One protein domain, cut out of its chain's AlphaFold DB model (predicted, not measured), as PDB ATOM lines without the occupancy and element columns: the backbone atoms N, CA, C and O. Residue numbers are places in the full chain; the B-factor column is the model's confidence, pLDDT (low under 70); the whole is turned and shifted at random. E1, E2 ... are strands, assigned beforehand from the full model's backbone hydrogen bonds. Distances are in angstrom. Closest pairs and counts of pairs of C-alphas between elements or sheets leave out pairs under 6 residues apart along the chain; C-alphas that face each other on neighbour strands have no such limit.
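Overview. This is residues 45 to 119 of the 119 residues of an uncharacterized protein of Laccaria amethystina LaAM-08-1 (UniProt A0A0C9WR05). One five-stranded sheet folds back on itself like part of a barrel: E1 and E2 face E4 and E5, E3 is the hinge, and a tail, residues 113 to 119, sticks out free. The printed part has 75 residues, with no named helix and five strands, E1 to E5 along the chain, in a mixed sheet of order E2 E1 E3 E4 E5. The class is all strand, though named strands hold just 35 residues. The whole is elongated, 48 by 27 by 20 A, and only just loose, close to compact, with a radius of gyration of the C-alphas of 13.8 A.

Arrangement. Start at E1, residues 47 to 52, and E2, residues 65 to 69, an antiparallel hairpin at 137 degrees; N 51 and O 66 are within hydrogen-bond range at 2.8 A. At residues 47 to 48 you find E1 parallel to E3, residues 80 to 83, with N 48 and O 82 in range at 2.8 A. E3, E4, residues 89 to 99, and E5, residues 102 to 110, form a meander, each strand the antiparallel neighbour of the one before. Look for N 90 and O 81 at 2.9 A between E3 and E4, and N 97 and O 104 at 2.8 A between E4 and E5. E4 bends by 77 degrees at residue 95. Across the fold, E1 and E4 are apart.

Along the chain. Find C-alpha 47 at (545.787, 554.595, 399.763); from there E1 runs 16.4 A. E2 spans 12.0 A, E3 10.0 A and E4 24.7 A. E5 runs 23.8 A to C-alpha 110 at (533.419, 554.628, 407.511).

Size, cuts and confidence. The farthest C-alphas, of Gly 101 and Trp 119, are 49.4 A apart. The printed part has no cut; E1 to E2 is a long link. The pLDDT is under 70 at residues 55, 85 to 88 and 109 to 119.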
ATOM      1  N   VAL A  45     549.886 555.173 405.716       75.38
ATOM      2  CA  VAL A  45     548.758 554.275 405.419       75.38
ATOM      3  C   VAL A  45     548.630 554.068 403.919       75.38
ATOM      4  O   VAL A  45     548.925 554.961 403.118       75.38
ATOM      5  N   LYS A  46     548.168 552.881 403.537       75.25
ATOM      6  CA  LYS A  46     547.917 552.560 402.143       75.25
ATOM      7  C   LYS A  46     546.691 553.311 401.643       75.25
ATOM      8  O   LYS A  46     545.673 553.421 402.330       75.25
ATOM      9  N   GLN A  47     546.818 553.819 400.427       81.00
ATOM     10  CA  GLN A  47     545.787 554.595 399.763       81.00
ATOM     11  C   GLN A  47     545.337 553.848 398.520       81.00
ATOM     12  O   GLN A  47     546.169 553.307 397.789       81.00
ATOM     13  N   LEU A  48     544.025 553.806 398.312       83.19
ATOM     14  CA  LEU A  48     543.438 553.347 397.069       83.19
ATOM     15  C   LEU A  48     543.048 554.559 396.238       83.19
ATOM     16  O   LEU A  48     542.249 555.400 396.659       83.19
ATOM     17  N   GLU A  49     543.598 554.620 395.039       83.88
ATOM     18  CA  GLU A  49     543.101 555.486 393.988       83.88
ATOM     19  C   GLU A  49     541.934 554.772 393.317       83.88
ATOM     20  O   GLU A  49     542.074 553.648 392.825       83.88
ATOM     21  N   VAL A  50     540.775 555.417 393.298       81.69
ATOM     22  CA  VAL A  50     539.576 554.896 392.645       81.69
ATOM     23  C   VAL A  50     539.105 555.889 391.603       81.69
ATOM     24  O   VAL A  50     539.206 557.093 391.789       81.69
ATOM     25  N   ALA A  51     538.553 555.390 390.506       80.75
ATOM     26  CA  ALA A  51     537.980 556.229 389.467       80.75
ATOM     27  C   ALA A  51     536.564 555.782 389.135       80.75
ATOM     28  O   ALA A  51     536.212 554.607 389.223       80.75
ATOM     29  N   GLN A  52     535.754 556.727 388.683       74.94
ATOM     30  CA  GLN A  52     534.451 556.408 388.120       74.94
ATOM     31  C   GLN A  52     534.603 555.714 386.761       74.94
ATOM     32  O   GLN A  52     535.577 555.924 386.028       74.94
ATOM     33  N   PHE A  53     533.616 554.896 386.403       75.50
ATOM     34  CA  PHE A  53     533.522 554.346 385.057       75.50
ATOM     35  C   PHE A  53     533.023 555.419 384.085       75.50
ATOM     36  O   PHE A  53     531.908 555.926 384.213       75.50
ATOM     37  N   MET A  54     533.845 555.737 383.086       77.31
ATOM     38  CA  MET A  54     533.417 556.534 381.936       77.31
ATOM     39  C   MET A  54     532.482 555.709 381.044       77.31
ATOM     40  O   MET A  54     532.461 554.483 381.115       77.31
ATOM     41  N   TYR A  55     531.709 556.374 380.184       69.75
ATOM     42  CA  TYR A  55     530.847 555.673 379.234       69.75
ATOM     43  C   TYR A  55     531.679 554.858 378.218       69.75
ATOM     44  O   TYR A  55     532.623 555.418 377.654       69.75
ATOM     45  N   PRO A  56     531.324 553.587 377.930       79.06
ATOM     46  CA  PRO A  56     530.216 552.819 378.510       79.06
ATOM     47  C   PRO A  56     530.524 552.299 379.928       79.06
ATOM     48  O   PRO A  56     531.520 551.615 380.148       79.06
ATOM     49  N   ASN A  57     529.633 552.594 380.883       77.94
ATOM     50  CA  ASN A  57     529.744 552.115 382.262       77.94
ATOM     51  C   ASN A  57     529.213 550.666 382.350       77.94
ATOM     52  O   ASN A  57     528.027 550.470 382.068       77.94
ATOM     53  N   PRO A  58     530.031 549.675 382.760       81.31
ATOM     54  CA  PRO A  58     529.587 548.285 382.923       81.31
ATOM     55  C   PRO A  58     528.538 548.115 384.033       81.31
ATOM     56  O   PRO A  58     527.759 547.166 384.023       81.31
ATOM     57  N   PHE A  59     528.460 549.063 384.968       82.06
ATOM     58  CA  PHE A  59     527.556 549.031 386.112       82.06
ATOM     59  C   PHE A  59     526.644 550.269 386.145       82.06
ATOM     60  O   PHE A  59     526.753 551.107 387.038       82.06
ATOM     61  N   PRO A  60     525.716 550.427 385.184       72.88
ATOM     62  CA  PRO A  60     524.936 551.658 385.035       72.88
ATOM     63  C   PRO A  60     523.881 551.860 386.134       72.88
ATOM     64  O   PRO A  60     523.402 552.973 386.337       72.88
ATOM     65  N   SER A  61     523.487 550.791 386.832       73.62
ATOM     66  CA  SER A  61     522.415 550.807 387.834       73.62
ATOM     67  C   SER A  61     522.907 550.900 389.280       73.62
ATOM     68  O   SER A  61     522.081 550.938 390.193       73.62
ATOM     69  N   VAL A  62     524.222 550.895 389.504       71.44
ATOM     70  CA  VAL A  62     524.843 550.894 390.836       71.44
ATOM     71  C   VAL A  62     526.026 551.865 390.866       71.44
ATOM     72  O   VAL A  62     526.657 552.124 389.846       71.44
ATOM     73  N   ASN A  63     526.319 552.434 392.034       71.56
ATOM     74  CA  ASN A  63     527.432 553.368 392.210       71.56
ATOM     75  C   ASN A  63     528.753 552.598 392.377       71.56
ATOM     76  O   ASN A  63     529.260 552.458 393.487       71.56
ATOM     77  N   CYS A  64     529.273 552.044 391.280       78.00
ATOM     78  CA  CYS A  64     530.541 551.316 391.269       78.00
ATOM     79  C   CYS A  64     531.695 552.200 390.794       78.00
ATOM     80  O   CYS A  64     531.556 552.995 389.866       78.00
ATOM     81  N   TRP A  65     532.849 552.011 391.425       82.38
ATOM     82  CA  TRP A  65     534.098 552.694 391.112       82.38
ATOM     83  C   TRP A  65     535.154 551.631 390.816       82.38
ATOM     84  O   TRP A  65     535.141 550.558 391.423       82.38
ATOM     85  N   ARG A  66     536.050 551.904 389.870       85.50
ATOM     86  CA  ARG A  66     537.174 551.017 389.564       85.50
ATOM     87  C   ARG A  66     538.362 551.369 390.441       85.50
ATOM     88  O   ARG A  66     538.678 552.546 390.604       85.50
ATOM     89  N   LEU A  67     539.055 550.353 390.934       85.69
ATOM     90  CA  LEU A  67     540.382 550.530 391.504       85.69
ATOM     91  C   LEU A  67     541.364 550.909 390.387       85.69
ATOM     92  O   LEU A  67     541.433 550.228 389.363       85.69
ATOM     93  N   VAL A  68     542.087 552.007 390.573       85.75
ATOM     94  CA  VAL A  68     543.146 552.482 389.670       85.75
ATOM     95  C   VAL A  68     544.510 552.094 390.222       85.75
ATOM     96  O   VAL A  68     545.348 551.577 389.483       85.75
ATOM     97  N   SER A  69     544.718 552.300 391.524       82.62
ATOM     98  CA  SER A  69     545.991 552.029 392.182       82.62
ATOM     99  C   SER A  69     545.801 551.659 393.656       82.62
ATOM    100  O   SER A  69     544.954 552.257 394.318       82.62
ATOM    101  N   PRO A  70     546.594 550.714 394.195       82.38
ATOM    102  CA  PRO A  70     547.446 549.785 393.455       82.38
ATOM    103  C   PRO A  70     546.612 548.811 392.606       82.38
ATOM    104  O   PRO A  70     545.522 548.419 393.003       82.38
ATOM    105  N   LEU A  71     547.141 548.380 391.451       72.94
ATOM    106  CA  LEU A  71     546.468 547.422 390.549       72.94
ATOM    107  C   LEU A  71     546.163 546.076 391.219       72.94
ATOM    108  O   LEU A  71     545.235 545.373 390.830       72.94
ATOM    109  N   THR A  72     546.965 545.717 392.217       72.19
ATOM    110  CA  THR A  72     546.765 544.534 393.044       72.19
ATOM    111  C   THR A  72     546.429 544.974 394.454       72.19
ATOM    112  O   THR A  72     547.253 545.575 395.153       72.19
ATOM    113  N   PHE A  73     545.222 544.642 394.878       76.06
ATOM    114  CA  PHE A  73     544.753 544.869 396.227       76.06
ATOM    115  C   PHE A  73     543.952 543.650 396.670       76.06
ATOM    116  O   PHE A  73     543.076 543.195 395.939       76.06
ATOM    117  N   ASN A  74     544.268 543.127 397.853       78.56
ATOM    118  CA  ASN A  74     543.534 542.028 398.456       78.56
ATOM    119  C   ASN A  74     542.779 542.548 399.692       78.56
ATOM    120  O   ASN A  74     543.415 542.842 400.708       78.56
ATOM    121  N   PRO A  75     541.442 542.660 399.631       74.88
ATOM    122  CA  PRO A  75     540.643 543.111 400.769       74.88
ATOM    123  C   PRO A  75     540.683 542.162 401.976       74.88
ATOM    124  O   PRO A  75     540.299 542.569 403.073       74.88
ATOM    125  N   GLU A  76     541.123 540.908 401.809       78.12
ATOM    126  CA  GLU A  76     541.284 539.975 402.932       78.12
ATOM    127  C   GLU A  76     542.458 540.355 403.838       78.12
ATOM    128  O   GLU A  76     542.328 540.292 405.063       78.12
ATOM    129  N   ASP A  77     543.565 540.797 403.237       77.25
ATOM    130  CA  ASP A  77     544.763 541.236 403.957       77.25
ATOM    131  C   ASP A  77     544.529 542.588 404.639       77.25
ATOM    132  O   ASP A  77     545.057 542.865 405.718       77.25
ATOM    133  N   GLU A  78     543.711 543.439 404.015       75.94
ATOM    134  CA  GLU A  78     543.535 544.825 404.426       75.94
ATOM    135  C   GLU A  78     542.094 545.298 404.176       75.94
ATOM    136  O   GLU A  78     541.794 545.920 403.165       75.94
ATOM    137  N   PRO A  79     541.152 545.028 405.093       75.81
ATOM    138  CA  PRO A  79     539.736 545.307 404.856       75.81
ATOM    139  C   PRO A  79     539.365 546.791 404.995       75.81
ATOM    140  O   PRO A  79     538.228 547.152 404.699       75.81
ATOM    141  N   GLN A  80     540.269 547.643 405.489       78.81
ATOM    142  CA  GLN A  80     540.030 549.067 405.725       78.81
ATOM    143  C   GLN A  80     541.106 549.898 405.034       78.81
ATOM    144  O   GLN A  80     542.290 549.701 405.283       78.81
ATOM    145  N   VAL A  81     540.684 550.842 404.195       77.38
ATOM    146  CA  VAL A  81     541.583 551.589 403.309       77.38
ATOM    147  C   VAL A  81     541.155 553.036 403.131       77.38
ATOM    148  O   VAL A  81     539.967 553.366 403.181       77.38
ATOM    149  N   TYR A  82     542.139 553.902 402.909       78.44
ATOM    150  CA  TYR A  82     541.922 555.318 402.639       78.44
ATOM    151  C   TYR A  82     541.776 555.549 401.143       78.44
ATOM    152  O   TYR A  82     542.562 555.024 400.358       78.44
ATOM    153  N   LEU A  83     540.792 556.347 400.747       78.25
ATOM    154  CA  LEU A  83     540.654 556.769 399.359       78.25
ATOM    155  C   LEU A  83     541.527 558.001 399.114       78.25
ATOM    156  O   LEU A  83     541.414 558.988 399.842       78.25
ATOM    157  N   GLN A  84     542.382 557.937 398.093       74.19
ATOM    158  CA  GLN A  84     543.393 558.960 397.802       74.19
ATOM    159  C   GLN A  84     542.786 560.346 397.536       74.19
ATOM    160  O   GLN A  84     543.327 561.351 397.988       74.19
ATOM    161  N   ASP A  85     541.621 560.402 396.891       68.94
ATOM    162  CA  ASP A  85     540.931 561.660 396.567       68.94
ATOM    163  C   ASP A  85     540.214 562.299 397.769       68.94
ATOM    164  O   ASP A  85     539.404 563.212 397.615       68.94
ATOM    165  N   GLY A  86     540.483 561.821 398.987       60.03
ATOM    166  CA  GLY A  86     539.905 562.401 400.190       60.03
ATOM    167  C   GLY A  86     538.422 562.082 400.345       60.03
ATOM    168  O   GLY A  86     537.707 562.847 400.970       60.03
ATOM    169  N   TYR A  87     537.951 560.940 399.841       60.28
ATOM    170  CA  TYR A  87     536.606 560.416 400.132       60.28
ATOM    171  C   TYR A  87     536.541 559.662 401.470       60.28
ATOM    172  O   TYR A  87     535.607 558.904 401.710       60.28
ATOM    173  N   GLY A  88     537.534 559.842 402.345       69.69
ATOM    174  CA  GLY A  88     537.599 559.227 403.667       69.69
ATOM    175  C   GLY A  88     538.072 557.776 403.640       69.69
ATOM    176  O   GLY A  88     538.909 557.383 402.823       69.69
ATOM    177  N   THR A  89     537.568 556.990 404.587       75.31
ATOM    178  CA  THR A  89     537.959 555.593 404.768       75.31
ATOM    179  C   THR A  89     536.807 554.687 404.372       75.31
ATOM    180  O   THR A  89     535.661 554.896 404.773       75.31
ATOM    181  N   VAL A  90     537.102 553.652 403.596       76.06
ATOM    182  CA  VAL A  90     536.126 552.623 403.243       76.06
ATOM    183  C   VAL A  90     536.530 551.305 403.873       76.06
ATOM    184  O   VAL A  90     537.709 550.949 403.924       76.06
ATOM    185  N   ARG A  91     535.530 550.583 404.370       80.75
ATOM    186  CA  ARG A  91     535.678 549.193 404.764       80.75
ATOM    187  C   ARG A  91     535.080 548.322 403.679       80.75
ATOM    188  O   ARG A  91     533.885 548.416 403.404       80.75
ATOM    189  N   LEU A  92     535.907 547.481 403.086       78.38
ATOM    190  CA  LEU A  92     535.482 546.553 402.056       78.38
ATOM    191  C   LEU A  92     534.925 545.288 402.712       78.38
ATOM    192  O   LEU A  92     535.438 544.803 403.727       78.38
ATOM    193  N   SER A  93     533.833 544.781 402.152       76.44
ATOM    194  CA  SER A  93     533.309 543.468 402.493       76.44
ATOM    195  C   SER A  93     534.340 542.406 402.131       76.44
ATOM    196  O   SER A  93     535.047 542.518 401.134       76.44
ATOM    197  N   ARG A  94     534.407 541.345 402.938       70.69
ATOM    198  CA  ARG A  94     535.254 540.184 402.635       70.69
ATOM    199  C   ARG A  94     534.675 539.325 401.514       70.69
ATOM    200  O   ARG A  94     535.402 538.556 400.904       70.69
ATOM    201  N   MET A  95     533.373 539.435 401.255       78.44
ATOM    202  CA  MET A  95     532.733 538.683 400.182       78.44
ATOM    203  C   MET A  95     532.827 539.467 398.879       78.44
ATOM    204  O   MET A  95     532.270 540.560 398.765       78.44
ATOM    205  N   ALA A  96     533.529 538.880 397.916       82.38
ATOM    206  CA  ALA A  96     533.553 539.347 396.545       82.38
ATOM    207  C   ALA A  96     532.361 538.790 395.762       82.38
ATOM    208  O   ALA A  96     531.926 537.657 395.984       82.38
ATOM    209  N   ILE A  97     531.879 539.567 394.799       83.81
ATOM    210  CA  ILE A  97     530.940 539.120 393.774       83.81
ATOM    211  C   ILE A  97     531.677 539.145 392.440       83.81
ATOM    212  O   ILE A  97     532.162 540.192 392.014       83.81
ATOM    213  N   GLU A  98     531.735 538.002 391.767       85.25
ATOM    214  CA  GLU A  98     532.218 537.935 390.392       85.25
ATOM    215  C   GLU A  98     531.079 538.247 389.424       85.25
ATOM    216  O   GLU A  98     530.018 537.614 389.450       85.25
ATOM    217  N   ARG A  99     531.287 539.234 388.553       80.88
ATOM    218  CA  ARG A  99     530.306 539.611 387.535       80.88
ATOM    219  C   ARG A  99     531.000 540.140 386.294       80.88
ATOM    220  O   ARG A  99     531.726 541.122 386.365       80.88
ATOM    221  N   GLU A 100     530.728 539.521 385.145       81.81
ATOM    222  CA  GLU A 100     531.171 540.017 383.829       81.81
ATOM    223  C   GLU A 100     532.697 540.262 383.750       81.81
ATOM    224  O   GLU A 100     533.155 541.228 383.147       81.81
ATOM    225  N   GLY A 101     533.496 539.396 384.388       84.75
ATOM    226  CA  GLY A 101     534.961 539.520 384.438       84.75
ATOM    227  C   GLY A 101     535.492 540.504 385.487       84.75
ATOM    228  O   GLY A 101     536.702 540.698 385.575       84.75
ATOM    229  N   TRP A 102     534.613 541.099 386.296       85.44
ATOM    230  CA  TRP A 102     534.969 541.966 387.414       85.44
ATOM    231  C   TRP A 102     534.820 541.249 388.750       85.44
ATOM    232  O   TRP A 102     533.867 540.499 388.959       85.44
ATOM    233  N   VAL A 103     535.727 541.563 389.671       86.25
ATOM    234  CA  VAL A 103     535.610 541.223 391.091       86.25
ATOM    235  C   VAL A 103     535.115 542.469 391.817       86.25
ATOM    236  O   VAL A 103     535.790 543.499 391.830       86.25
ATOM    237  N   ILE A 104     533.909 542.395 392.369       85.56
ATOM    238  CA  ILE A 104     533.215 543.524 392.989       85.56
ATOM    239  C   ILE A 104     533.172 543.302 394.495       85.56
ATOM    240  O   ILE A 104     532.759 542.241 394.957       85.56
ATOM    241  N   TYR A 105     533.556 544.321 395.257       84.31
ATOM    242  CA  TYR A 105     533.452 544.327 396.711       84.31
ATOM    243  C   TYR A 105     532.471 545.406 397.141       84.31
ATOM    244  O   TYR A 105     532.571 546.553 396.700       84.31
ATOM    245  N   ASP A 106     531.554 545.053 398.039       82.06
ATOM    246  CA  ASP A 106     530.739 546.058 398.710       82.06
ATOM    247  C   ASP A 106     531.633 546.918 399.603       82.06
ATOM    248  O   ASP A 106     532.438 546.407 400.385       82.06
ATOM    249  N   ALA A 107     531.491 548.236 399.496       76.31
ATOM    250  CA  ALA A 107     532.225 549.194 400.305       76.31
ATOM    251  C   ALA A 107     531.270 549.891 401.273       76.31
ATOM    252  O   ALA A 107     530.307 550.541 400.869       76.31
ATOM    253  N   HIS A 108     531.567 549.798 402.563       74.50
ATOM    254  CA  HIS A 108     530.901 550.588 403.585       74.50
ATOM    255  C   HIS A 108     531.768 551.796 403.913       74.50
ATOM    256  O   HIS A 108     532.875 551.654 404.440       74.50
ATOM    257  N   PHE A 109     531.260 552.993 403.617       67.75
ATOM    258  CA  PHE A 109     531.901 554.226 404.053       67.75
ATOM    259  C   PHE A 109     531.973 554.248 405.581       67.75
ATOM    260  O   PHE A 109     530.952 554.174 406.272       67.75
ATOM    261  N   GLN A 110     533.187 554.348 406.107       66.62
ATOM    262  CA  GLN A 110     533.419 554.628 407.511       66.62
ATOM    263  C   GLN A 110     533.746 556.109 407.621       66.62
ATOM    264  O   GLN A 110     534.831 556.561 407.259       66.62
ATOM    265  N   SER A 111     532.766 556.871 408.110       55.84
ATOM    266  CA  SER A 111     532.969 558.264 408.496       55.84
ATOM    267  C   SER A 111     534.221 558.384 409.356       55.84
ATOM    268  O   SER A 111     534.424 557.601 410.287       55.84
ATOM    269  N   VAL A 112     535.019 559.417 409.096       51.12
ATOM    270  CA  VAL A 112     536.210 559.713 409.898       51.12
ATOM    271  C   VAL A 112     535.855 560.287 411.286       51.12
ATOM    272  O   VAL A 112     536.735 560.618 412.073       51.12
ATOM    273  N   ASN A 113     534.565 560.333 411.643       42.66
ATOM    274  CA  ASN A 113     534.051 560.859 412.907       42.66
ATOM    275  C   ASN A 113     533.291 559.814 413.741       42.66
ATOM    276  O   ASN A 113     532.146 560.030 414.124       42.66
ATOM    277  N   ALA A 114     533.938 558.704 414.104       33.22
ATOM    278  CA  ALA A 114     533.469 557.890 415.233       33.22
ATOM    279  C   ALA A 114     533.972 558.406 416.605       33.22
ATOM    280  O   ALA A 114     533.703 557.768 417.618       33.22
ATOM    281  N   GLY A 115     534.706 559.532 416.664       28.48
ATOM    282  CA  GLY A 115     535.453 559.905 417.877       28.48
ATOM    283  C   GLY A 115     535.532 561.379 418.285       28.48
ATOM    284  O   GLY A 115     536.028 561.635 419.376       28.48
ATOM    285  N   TRP A 116     535.045 562.348 417.505       27.84
ATOM    286  CA  TRP A 116     535.185 563.768 417.872       27.84
ATOM    287  C   TRP A 116     533.818 564.436 418.023       27.84
ATOM    288  O   TRP A 116     533.144 564.750 417.044       27.84
ATOM    289  N   LYS A 117     533.406 564.628 419.283       22.67
ATOM    290  CA  LYS A 117     532.346 565.566 419.671       22.67
ATOM    291  C   LYS A 117     532.972 566.958 419.742       22.67
ATOM    292  O   LYS A 117     533.933 567.136 420.484       22.67
ATOM    293  N   TRP A 118     532.417 567.921 419.018       27.41
ATOM    294  CA  TRP A 118     532.685 569.337 419.264       27.41
ATOM    295  C   TRP A 118     531.501 569.916 420.047       27.41
ATOM    296  O   TRP A 118     530.347 569.674 419.687       27.41
ATOM    297  N   TRP A 119     531.815 570.586 421.153       37.59
ATOM    298  CA  TRP A 119     530.950 571.499 421.905       37.59
ATOM    299  C   TRP A 119     531.018 572.901 421.305       37.59
ATOM    300  O   TRP A 119     532.098 573.251 420.771       37.59
TER     301      TRP A 119